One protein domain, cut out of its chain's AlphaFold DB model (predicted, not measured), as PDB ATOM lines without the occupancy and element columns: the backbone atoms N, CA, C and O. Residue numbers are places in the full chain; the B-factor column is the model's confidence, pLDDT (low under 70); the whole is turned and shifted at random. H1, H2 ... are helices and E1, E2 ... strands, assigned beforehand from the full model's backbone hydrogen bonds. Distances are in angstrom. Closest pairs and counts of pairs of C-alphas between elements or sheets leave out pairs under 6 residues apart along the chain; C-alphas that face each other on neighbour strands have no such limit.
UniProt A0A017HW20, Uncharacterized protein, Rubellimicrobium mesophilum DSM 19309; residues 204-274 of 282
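This is residues 204 to 274 of the 282 residues of an uncharacterized protein of Rubellimicrobium mesophilum DSM 19309 (UniProt A0A017HW20). A ribbon of two antiparallel strands, E1 and E2, links two unlike ends: the short helix H1 at one end, and a helical hairpin of H2 and H3 at the other. Residues 204 to 210 of H1 stick out free, while the long H2 comes near the ribbon with its residues 230 to 234, mainly beside E2. The printed part has 71 residues with three named helices and two named strands, in the order H1, E1, H2, H3, E2, and its class is mixed, helices and strands. The whole is loose, with a radius of gyration of the C-alphas of 14.1 A and spans of 38 by 33 by 20 A.

H1, residues 204 to 212, touches no helix. Its residues 204 to 210 stand free. H1 and E1, residues 217 to 221, have one pair of C-alphas within 8 A, those of Gln 212 and Ile 218, 7.2 A apart. E1 and E2, residues 269 to 273, are antiparallel neighbours, with 156 degrees between their directions. C-alphas 218 and 272 face each other at 4.4 A. Across this pair N 217 and O 273 are 2.8 A apart and N 271 and O 219 are 2.9 A apart, both within hydrogen-bond range. H2, residues 228 to 245, is near E2, with 7 pairs of C-alphas within 10 A. With its residues 228 to 235 alone, H2 touches H3, residues 253 to 262. Their closest C-alphas, those of Trp 231 and Phe 256, are 6.5 A apart. H2 and H3 form a helical hairpin, running opposite ways at a steep tilt of 42 degrees. H1 is apart from H2, H3 and E2, and E1 is apart from H3. Every O i to N i+4 pair is within hydrogen-bond range in H1 and H2; in H3 it is 5 of 6.

H1 begins at C-alpha 204, at (53.099, 69.448, 73.140), and has 9 residues. E1 has 5 residues. H2, the longest helix with 18 residues, measures 26.1 A from C-alpha 228, at (75.198, 92.224, 80.562), to C-alpha 245. H3 has 10 residues and measures 14.6 A. E2, of 5 residues, ends at C-alpha 273, at (69.339, 82.569, 70.271).

The two C-alphas farthest apart, those of Arg 206 and Ala 254, are 39.1 A from each other. The printed part has no cut. The link from H1 to E1 is tight, the links E1 to H2, H2 to H3 and H3 to E2 are short, and no link is long. The mean pLDDT of the printed part is 90.8; residues 244 to 247, of which 244 and 245 belong to H2, are under 70.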
ATOM      1  N   ILE A 204      51.972  68.812  72.438       96.62
ATOM      2  CA  ILE A 204      53.099  69.448  73.140       96.62
ATOM      3  C   ILE A 204      54.446  68.929  72.617       96.62
ATOM      4  O   ILE A 204      55.366  69.715  72.406       96.62
ATOM      5  N   ARG A 205      54.576  67.620  72.347       96.19
ATOM      6  CA  ARG A 205      55.807  67.069  71.747       96.19
ATOM      7  C   ARG A 205      56.107  67.678  70.381       96.19
ATOM      8  O   ARG A 205      57.255  68.020  70.116       96.19
ATOM      9  N   ARG A 206      55.090  67.817  69.524       96.31
ATOM     10  CA  ARG A 206      55.249  68.434  68.201       96.31
ATOM     11  C   ARG A 206      55.666  69.899  68.323       96.31
ATOM     12  O   ARG A 206      56.637  70.285  67.689       96.31
ATOM     13  N   GLU A 207      54.976  70.675  69.155       95.69
ATOM     14  CA  GLU A 207      55.276  72.098  69.377       95.69
ATOM     15  C   GLU A 207      56.681  72.300  69.950       95.69
ATOM     16  O   GLU A 207      57.422  73.161  69.487       95.69
ATOM     17  N   ARG A 208      57.101  71.456  70.903       94.12
ATOM     18  CA  ARG A 208      58.466  71.497  71.438       94.12
ATOM     19  C   ARG A 208      59.507  71.155  70.373       94.12
ATOM     20  O   ARG A 208      60.532  71.824  70.309       94.12
ATOM     21  N   ALA A 209      59.265  70.139  69.541       92.88
ATOM     22  CA  ALA A 209      60.179  69.777  68.457       92.88
ATOM     23  C   ALA A 209      60.299  70.894  67.406       92.88
ATOM     24  O   ALA A 209      61.400  71.205  66.963       92.88
ATOM     25  N   GLU A 210      59.184  71.536  67.052       93.38
ATOM     26  CA  GLU A 210      59.157  72.696  66.157       93.38
ATOM     27  C   GLU A 210      59.920  73.886  66.752       93.38
ATOM     28  O   GLU A 210      60.777  74.462  66.083       93.38
ATOM     29  N   ALA A 211      59.682  74.196  68.031       90.31
ATOM     30  CA  ALA A 211      60.378  75.263  68.741       90.31
ATOM     31  C   ALA A 211      61.895  75.038  68.792       90.31
ATOM     32  O   ALA A 211      62.650  75.990  68.662       90.31
ATOM     33  N   GLN A 212      62.350  73.791  68.941       90.12
ATOM     34  CA  GLN A 212      63.775  73.438  68.892       90.12
ATOM     35  C   GLN A 212      64.337  73.462  67.457       90.12
ATOM     36  O   GLN A 212      65.514  73.738  67.248       90.12
ATOM     37  N   GLY A 213      63.497  73.227  66.446       90.06
ATOM     38  CA  GLY A 213      63.874  73.172  65.031       90.06
ATOM     39  C   GLY A 213      64.085  74.525  64.339       90.06
ATOM     40  O   GLY A 213      64.360  74.553  63.141       90.06
ATOM     41  N   PHE A 214      63.986  75.656  65.045       89.94
ATOM     42  CA  PHE A 214      64.020  77.003  64.448       89.94
ATOM     43  C   PHE A 214      65.398  77.473  63.925       89.94
ATOM     44  O   PHE A 214      65.530  78.625  63.490       89.94
ATOM     45  N   GLY A 215      66.425  76.619  63.976       88.62
ATOM     46  CA  GLY A 215      67.792  76.934  63.540       88.62
ATOM     47  C   GLY A 215      68.591  77.774  64.544       88.62
ATOM     48  O   GLY A 215      69.466  78.545  64.143       88.62
ATOM     49  N   GLY A 216      68.259  77.669  65.830       90.06
ATOM     50  CA  GLY A 216      68.932  78.344  66.936       90.06
ATOM     51  C   GLY A 216      68.943  77.485  68.203       90.06
ATOM     52  O   GLY A 216      68.686  76.288  68.139       90.06
ATOM     53  N   GLU A 217      69.230  78.100  69.346       91.75
ATOM     54  CA  GLU A 217      69.293  77.449  70.659       91.75
ATOM     55  C   GLU A 217      68.331  78.129  71.639       91.75
ATOM     56  O   GLU A 217      68.189  79.351  71.616       91.75
ATOM     57  N   ILE A 218      67.665  77.348  72.491       92.12
ATOM     58  CA  ILE A 218      66.892  77.863  73.627       92.12
ATOM     59  C   ILE A 218      67.704  77.584  74.887       92.12
ATOM     60  O   ILE A 218      67.893  76.423  75.247       92.12
ATOM     61  N   VAL A 219      68.169  78.641  75.546       93.19
ATOM     62  CA  VAL A 219      69.013  78.564  76.744       93.19
ATOM     63  C   VAL A 219      68.259  79.037  77.979       93.19
ATOM     64  O   VAL A 219      67.392  79.908  77.895       93.19
ATOM     65  N   ALA A 220      68.614  78.467  79.124       95.69
ATOM     66  CA  ALA A 220      68.136  78.843  80.446       95.69
ATOM     67  C   ALA A 220      69.335  79.389  81.234       95.69
ATOM     68  O   ALA A 220      70.294  78.656  81.468       95.69
ATOM     69  N   LEU A 221      69.314  80.678  81.577       96.19
ATOM     70  CA  LEU A 221      70.443  81.389  82.182       96.19
ATOM     71  C   LEU A 221      70.037  81.998  83.523       96.19
ATOM     72  O   LEU A 221      69.001  82.652  83.615       96.19
ATOM     73  N   THR A 222      70.867  81.805  84.543       96.81
ATOM     74  CA  THR A 222      70.683  82.337  85.901       96.81
ATOM     75  C   THR A 222      72.044  82.555  86.564       96.81
ATOM     76  O   THR A 222      73.045  82.009  86.085       96.81
ATOM     77  N   GLY A 223      72.096  83.348  87.635       95.31
ATOM     78  CA  GLY A 223      73.319  83.604  88.395       95.31
ATOM     79  C   GLY A 223      74.451  84.134  87.513       95.31
ATOM     80  O   GLY A 223      74.245  84.987  86.649       95.31
ATOM     81  N   GLU A 224      75.648  83.573  87.673       94.50
ATOM     82  CA  GLU A 224      76.855  83.967  86.930       94.50
ATOM     83  C   GLU A 224      76.772  83.736  85.408       94.50
ATOM     84  O   GLU A 224      77.541  84.329  84.652       94.50
ATOM     85  N   ALA A 225      75.829  82.917  84.922       95.31
ATOM     86  CA  ALA A 225      75.617  82.730  83.484       95.31
ATOM     87  C   ALA A 225      74.934  83.946  82.818       95.31
ATOM     88  O   ALA A 225      74.884  84.055  81.586       95.31
ATOM     89  N   LEU A 226      74.382  84.870  83.612       95.50
ATOM     90  CA  LEU A 226      73.765  86.099  83.127       95.50
ATOM     91  C   LEU A 226      74.809  87.196  82.877       95.50
ATOM     92  O   LEU A 226      75.214  87.937  83.763       95.50
ATOM     93  N   GLU A 227      75.194  87.356  81.615       93.25
ATOM     94  CA  GLU A 227      76.033  88.463  81.157       93.25
ATOM     95  C   GLU A 227      75.226  89.752  80.863       93.25
ATOM     96  O   GLU A 227      74.049  89.679  80.490       93.25
ATOM     97  N   PRO A 228      75.857  90.947  80.877       92.94
ATOM     98  CA  PRO A 228      75.198  92.224  80.562       92.94
ATOM     99  C   PRO A 228      74.420  92.241  79.234       92.94
ATOM    100  O   PRO A 228      73.343  92.829  79.136       92.94
ATOM    101  N   ARG A 229      74.912  91.528  78.211       92.62
ATOM    102  CA  ARG A 229      74.236  91.419  76.907       92.62
ATOM    103  C   ARG A 229      72.866  90.732  76.976       92.62
ATOM    104  O   ARG A 229      72.031  90.969  76.102       92.62
ATOM    105  N   HIS A 230      72.635  89.869  77.968       94.25
ATOM    106  CA  HIS A 230      71.349  89.196  78.176       94.25
ATOM    107  C   HIS A 230      70.314  90.184  78.722       94.25
ATOM    108  O   HIS A 230      69.184  90.229  78.239       94.25
ATOM    109  N   TRP A 231      70.734  91.054  79.638       94.62
ATOM    110  CA  TRP A 231      69.917  92.142  80.174       94.62
ATOM    111  C   TRP A 231      69.582  93.200  79.118       94.62
ATOM    112  O   TRP A 231      68.431  93.632  79.019       94.62
ATOM    113  N   ASP A 232      70.533  93.544  78.243       93.38
ATOM    114  CA  ASP A 232      70.273  94.410  77.084       93.38
ATOM    115  C   ASP A 232      69.210  93.828  76.144       93.38
ATOM    116  O   ASP A 232      68.357  94.555  75.624       93.38
ATOM    117  N   ALA A 233      69.260  92.513  75.912       92.88
ATOM    118  CA  ALA A 233      68.267  91.812  75.109       92.88
ATOM    119  C   ALA A 233      66.895  91.842  75.785       92.88
ATOM    120  O   ALA A 233      65.906  92.222  75.156       92.88
ATOM    121  N   MET A 234      66.854  91.516  77.079       93.75
ATOM    122  CA  MET A 234      65.628  91.502  77.868       93.75
ATOM    123  C   MET A 234      64.955  92.877  77.888       93.75
ATOM    124  O   MET A 234      63.753  92.967  77.652       93.75
ATOM    125  N   TRP A 235      65.721  93.959  78.045       93.88
ATOM    126  CA  TRP A 235      65.203  95.327  77.962       93.88
ATOM    127  C   TRP A 235      64.539  95.628  76.610       93.88
ATOM    128  O   TRP A 235      63.474  96.247  76.547       93.88
ATOM    129  N   ARG A 236      65.135  95.174  75.502       91.94
ATOM    130  CA  ARG A 236      64.543  95.336  74.163       91.94
ATOM    131  C   ARG A 236      63.255  94.525  74.021       91.94
ATOM    132  O   ARG A 236      62.265  95.051  73.518       91.94
ATOM    133  N   PHE A 237      63.240  93.275  74.482       90.81
ATOM    134  CA  PHE A 237      62.039  92.435  74.448       90.81
ATOM    135  C   PHE A 237      60.910  92.998  75.312       90.81
ATOM    136  O   PHE A 237      59.752  93.013  74.884       90.81
ATOM    137  N   TYR A 238      61.253  93.509  76.492       91.38
ATOM    138  CA  TYR A 238      60.322  94.143  77.411       91.38
ATOM    139  C   TYR A 238      59.652  95.363  76.770       91.38
ATOM    140  O   TYR A 238      58.424  95.427  76.704       91.38
ATOM    141  N   GLN A 239      60.443  96.275  76.196       90.12
ATOM    142  CA  GLN A 239      59.915  97.442  75.483       90.12
ATOM    143  C   GLN A 239      59.034  97.050  74.292       90.12
ATOM    144  O   GLN A 239      57.928  97.570  74.155       90.12
ATOM    145  N   ASN A 240      59.481  96.102  73.461       86.12
ATOM    146  CA  ASN A 240      58.715  95.640  72.300       86.12
ATOM    147  C   ASN A 240      57.362  95.037  72.704       86.12
ATOM    148  O   ASN A 240      56.352  95.258  72.035       86.12
ATOM    149  N   THR A 241      57.330  94.286  73.807       81.94
ATOM    150  CA  THR A 241      56.091  93.703  74.340       81.94
ATOM    151  C   THR A 241      55.171  94.786  74.899       81.94
ATOM    152  O   THR A 241      53.975  94.778  74.603       81.94
ATOM    153  N   GLY A 242      55.724  95.739  75.658       74.44
ATOM    154  CA  GLY A 242      54.977  96.860  76.227       74.44
ATOM    155  C   GLY A 242      54.316  97.724  75.155       74.44
ATOM    156  O   GLY A 242      53.107  97.946  75.211       74.44
ATOM    157  N   ALA A 243      55.071  98.110  74.123       71.81
ATOM    158  CA  ALA A 243      54.571  98.927  73.018       71.81
ATOM    159  C   ALA A 243      53.425  98.256  72.240       71.81
ATOM    160  O   ALA A 243      52.500  98.927  71.792       71.81
ATOM    161  N   ARG A 244      53.458  96.924  72.094       68.62
ATOM    162  CA  ARG A 244      52.425  96.165  71.369       68.62
ATOM    163  C   ARG A 244      51.137  95.957  72.174       68.62
ATOM    164  O   ARG A 244      50.086  95.808  71.559       68.62
ATOM    165  N   LYS A 245      51.203  95.889  73.512       63.38
ATOM    166  CA  LYS A 245      50.057  95.490  74.355       63.38
ATOM    167  C   LYS A 245      49.476  96.596  75.244       63.38
ATOM    168  O   LYS A 245      48.273  96.582  75.469       63.38
ATOM    169  N   TRP A 246      50.294  97.518  75.758       57.62
ATOM    170  CA  TRP A 246      49.910  98.382  76.892       57.62
ATOM    171  C   TRP A 246      50.329  99.856  76.748       57.62
ATOM    172  O   TRP A 246      50.178 100.636  77.683       57.62
ATOM    173  N   GLY A 247      50.859 100.259  75.590       67.12
ATOM    174  CA  GLY A 247      51.306 101.631  75.332       67.12
ATOM    175  C   GLY A 247      52.713 101.907  75.867       67.12
ATOM    176  O   GLY A 247      53.655 101.947  75.077       67.12
ATOM    177  N   SER A 248      52.870 102.070  77.187       71.62
ATOM    178  CA  SER A 248      54.169 102.335  77.833       71.62
ATOM    179  C   SER A 248      54.575 101.199  78.780       71.62
ATOM    180  O   SER A 248      53.748 100.755  79.577       71.62
ATOM    181  N   PRO A 249      55.837 100.735  78.745       84.38
ATOM    182  CA  PRO A 249      56.365  99.821  79.753       84.38
ATOM    183  C   PRO A 249      56.410 100.475  81.146       84.38
ATOM    184  O   PRO A 249      56.568 101.692  81.252       84.38
ATOM    185  N   TYR A 250      56.284  99.663  82.198       90.69
ATOM    186  CA  TYR A 250      56.281 100.110  83.597       90.69
ATOM    187  C   TYR A 250      57.684 100.177  84.210       90.69
ATOM    188  O   TYR A 250      58.029 101.139  84.887       90.69
ATOM    189  N   LEU A 251      58.493  99.143  83.968       95.00
ATOM    190  CA  LEU A 251      59.856  99.041  84.475       95.00
ATOM    191  C   LEU A 251      60.789  99.893  83.620       95.00
ATOM    192  O   LEU A 251      60.707  99.886  82.388       95.00
ATOM    193  N   THR A 252      61.702 100.611  84.261       95.88
ATOM    194  CA  THR A 252      62.704 101.413  83.554       95.88
ATOM    195  C   THR A 252      63.932 100.576  83.204       95.88
ATOM    196  O   THR A 252      64.143  99.492  83.744       95.88
ATOM    197  N   ARG A 253      64.807 101.095  82.335       96.25
ATOM    198  CA  ARG A 253      66.106 100.460  82.062       96.25
ATOM    199  C   ARG A 253      66.929 100.255  83.341       96.25
ATOM    200  O   ARG A 253      67.515  99.192  83.517       96.25
ATOM    201  N   ALA A 254      66.914 101.238  84.241       97.75
ATOM    202  CA  ALA A 254      67.662 101.181  85.492       97.75
ATOM    203  C   ALA A 254      67.229 100.002  86.379       97.75
ATOM    204  O   ALA A 254      68.065  99.447  87.082       97.75
ATOM    205  N   PHE A 255      65.964  99.565  86.298       97.75
ATOM    206  CA  PHE A 255      65.496  98.378  87.018       97.75
ATOM    207  C   PHE A 255      66.263  97.130  86.581       97.75
ATOM    208  O   PHE A 255      66.755  96.386  87.421       97.75
ATOM    209  N   PHE A 256      66.422  96.927  85.270       96.81
ATOM    210  CA  PHE A 256      67.163  95.783  84.732       96.81
ATOM    211  C   PHE A 256      68.647  95.852  85.099       96.81
ATOM    212  O   PHE A 256      69.245  94.822  85.388       96.81
ATOM    213  N   ASP A 257      69.232  97.052  85.140       96.94
ATOM    214  CA  ASP A 257      70.626  97.221  85.560       96.94
ATOM    215  C   ASP A 257      70.815  96.925  87.064       96.94
ATOM    216  O   ASP A 257      71.860  96.403  87.447       96.94
ATOM    217  N   ILE A 258      69.834  97.244  87.922       97.69
ATOM    218  CA  ILE A 258      69.835  96.877  89.352       97.69
ATOM    219  C   ILE A 258      69.623  95.368  89.511       97.69
ATOM    220  O   ILE A 258      70.405  94.709  90.192       97.69
ATOM    221  N   ALA A 259      68.633  94.798  88.819       96.44
ATOM    222  CA  ALA A 259      68.346  93.367  88.838       96.44
ATOM    223  C   ALA A 259      69.562  92.522  88.433       96.44
ATOM    224  O   ALA A 259      69.873  91.534  89.091       96.44
ATOM    225  N   ALA A 260      70.301  92.968  87.417       95.56
ATOM    226  CA  ALA A 260      71.537  92.336  86.973       95.56
ATOM    227  C   ALA A 260      72.655  92.318  88.026       95.56
ATOM    228  O   ALA A 260      73.587  91.528  87.906       95.56
ATOM    229  N   ARG A 261      72.620  93.212  89.020       95.50
ATOM    230  CA  ARG A 261      73.625  93.274  90.091       95.50
ATOM    231  C   ARG A 261      73.168  92.570  91.359       95.50
ATOM    232  O   ARG A 261      73.985  91.953  92.026       95.50
ATOM    233  N   GLU A 262      71.888  92.694  91.690       95.38
ATOM    234  CA  GLU A 262      71.369  92.360  93.021       95.38
ATOM    235  C   GLU A 262      70.463  91.124  93.029       95.38
ATOM    236  O   GLU A 262      70.157  90.607  94.097       95.38
ATOM    237  N   MET A 263      70.017  90.650  91.859       95.50
ATOM    238  CA  MET A 263      68.987  89.606  91.743       95.50
ATOM    239  C   MET A 263      69.319  88.526  90.699       95.50
ATOM    240  O   MET A 263      68.436  87.768  90.300       95.50
ATOM    241  N   ASN A 264      70.573  88.413  90.240       93.12
ATOM    242  CA  ASN A 264      70.957  87.395  89.245       93.12
ATOM    243  C   ASN A 264      70.641  85.965  89.705       93.12
ATOM    244  O   ASN A 264      70.205  85.150  88.894       93.12
ATOM    245  N   ASP A 265      70.831  85.668  90.990       91.88
ATOM    246  CA  ASP A 265      70.586  84.332  91.546       91.88
ATOM    247  C   ASP A 265      69.093  84.019  91.727       91.88
ATOM    248  O   ASP A 265      68.711  82.854  91.860       91.88
ATOM    249  N   ASP A 266      68.233  85.039  91.698       92.62
ATOM    250  CA  ASP A 266      66.777  84.892  91.793       92.62
ATOM    251  C   ASP A 266      66.101  84.818  90.423       92.62
ATOM    252  O   ASP A 266      64.932  84.442  90.319       92.62
ATOM    253  N   ILE A 267      66.812  85.206  89.362       94.81
ATOM    254  CA  ILE A 267      66.231  85.409  88.040       94.81
ATOM    255  C   ILE A 267      66.700  84.317  87.083       94.81
ATOM    256  O   ILE A 267      67.890  84.054  86.909       94.81
ATOM    257  N   LEU A 268      65.726  83.703  86.413       96.06
ATOM    258  CA  LEU A 268      65.931  82.786  85.302       96.06
ATOM    259  C   LEU A 268      65.476  83.457  84.003       96.06
ATOM    260  O   LEU A 268      64.290  83.738  83.826       96.06
ATOM    261  N   LEU A 269      66.400  83.668  83.067       95.75
ATOM    262  CA  LEU A 269      66.070  84.089  81.707       95.75
ATOM    263  C   LEU A 269      66.058  82.879  80.772       95.75
ATOM    264  O   LEU A 269      67.068  82.194  80.612       95.75
ATOM    265  N   ILE A 270      64.921  82.652  80.114       94.88
ATOM    266  CA  ILE A 270      64.795  81.676  79.028       94.88
ATOM    267  C   ILE A 270      64.858  82.440  77.706       94.88
ATOM    268  O   ILE A 270      63.960  83.222  77.394       94.88
ATOM    269  N   LEU A 271      65.928  82.237  76.938       92.62
ATOM    270  CA  LEU A 271      66.213  83.008  75.728       92.62
ATOM    271  C   LEU A 271      66.337  82.096  74.509       92.62
ATOM    272  O   LEU A 271      67.030  81.085  74.548       92.62
ATOM    273  N   ALA A 272      65.720  82.497  73.397       91.94
ATOM    274  CA  ALA A 272      65.986  81.916  72.084       91.94
ATOM    275  C   ALA A 272      67.116  82.698  71.392       91.94
ATOM    276  O   ALA A 272      67.082  83.928  71.344       91.94
ATOM    277  N   MET A 273      68.110  82.003  70.842       88.44
ATOM    278  CA  MET A 273      69.339  82.569  70.271       88.44
ATOM    279  C   MET A 273      69.611  82.005  68.874       88.44
ATOM    280  O   MET A 273      69.400  80.823  68.632       88.44
ATOM    281  N   ARG A 274      70.116  82.819  67.938       85.00
ATOM    282  CA  ARG A 274      70.606  82.384  66.614       85.00
ATOM    283  C   ARG A 274      72.062  82.817  66.402       85.00
ATOM    284  O   ARG A 274      72.410  83.980  66.594       85.00
TER     285      ARG A 274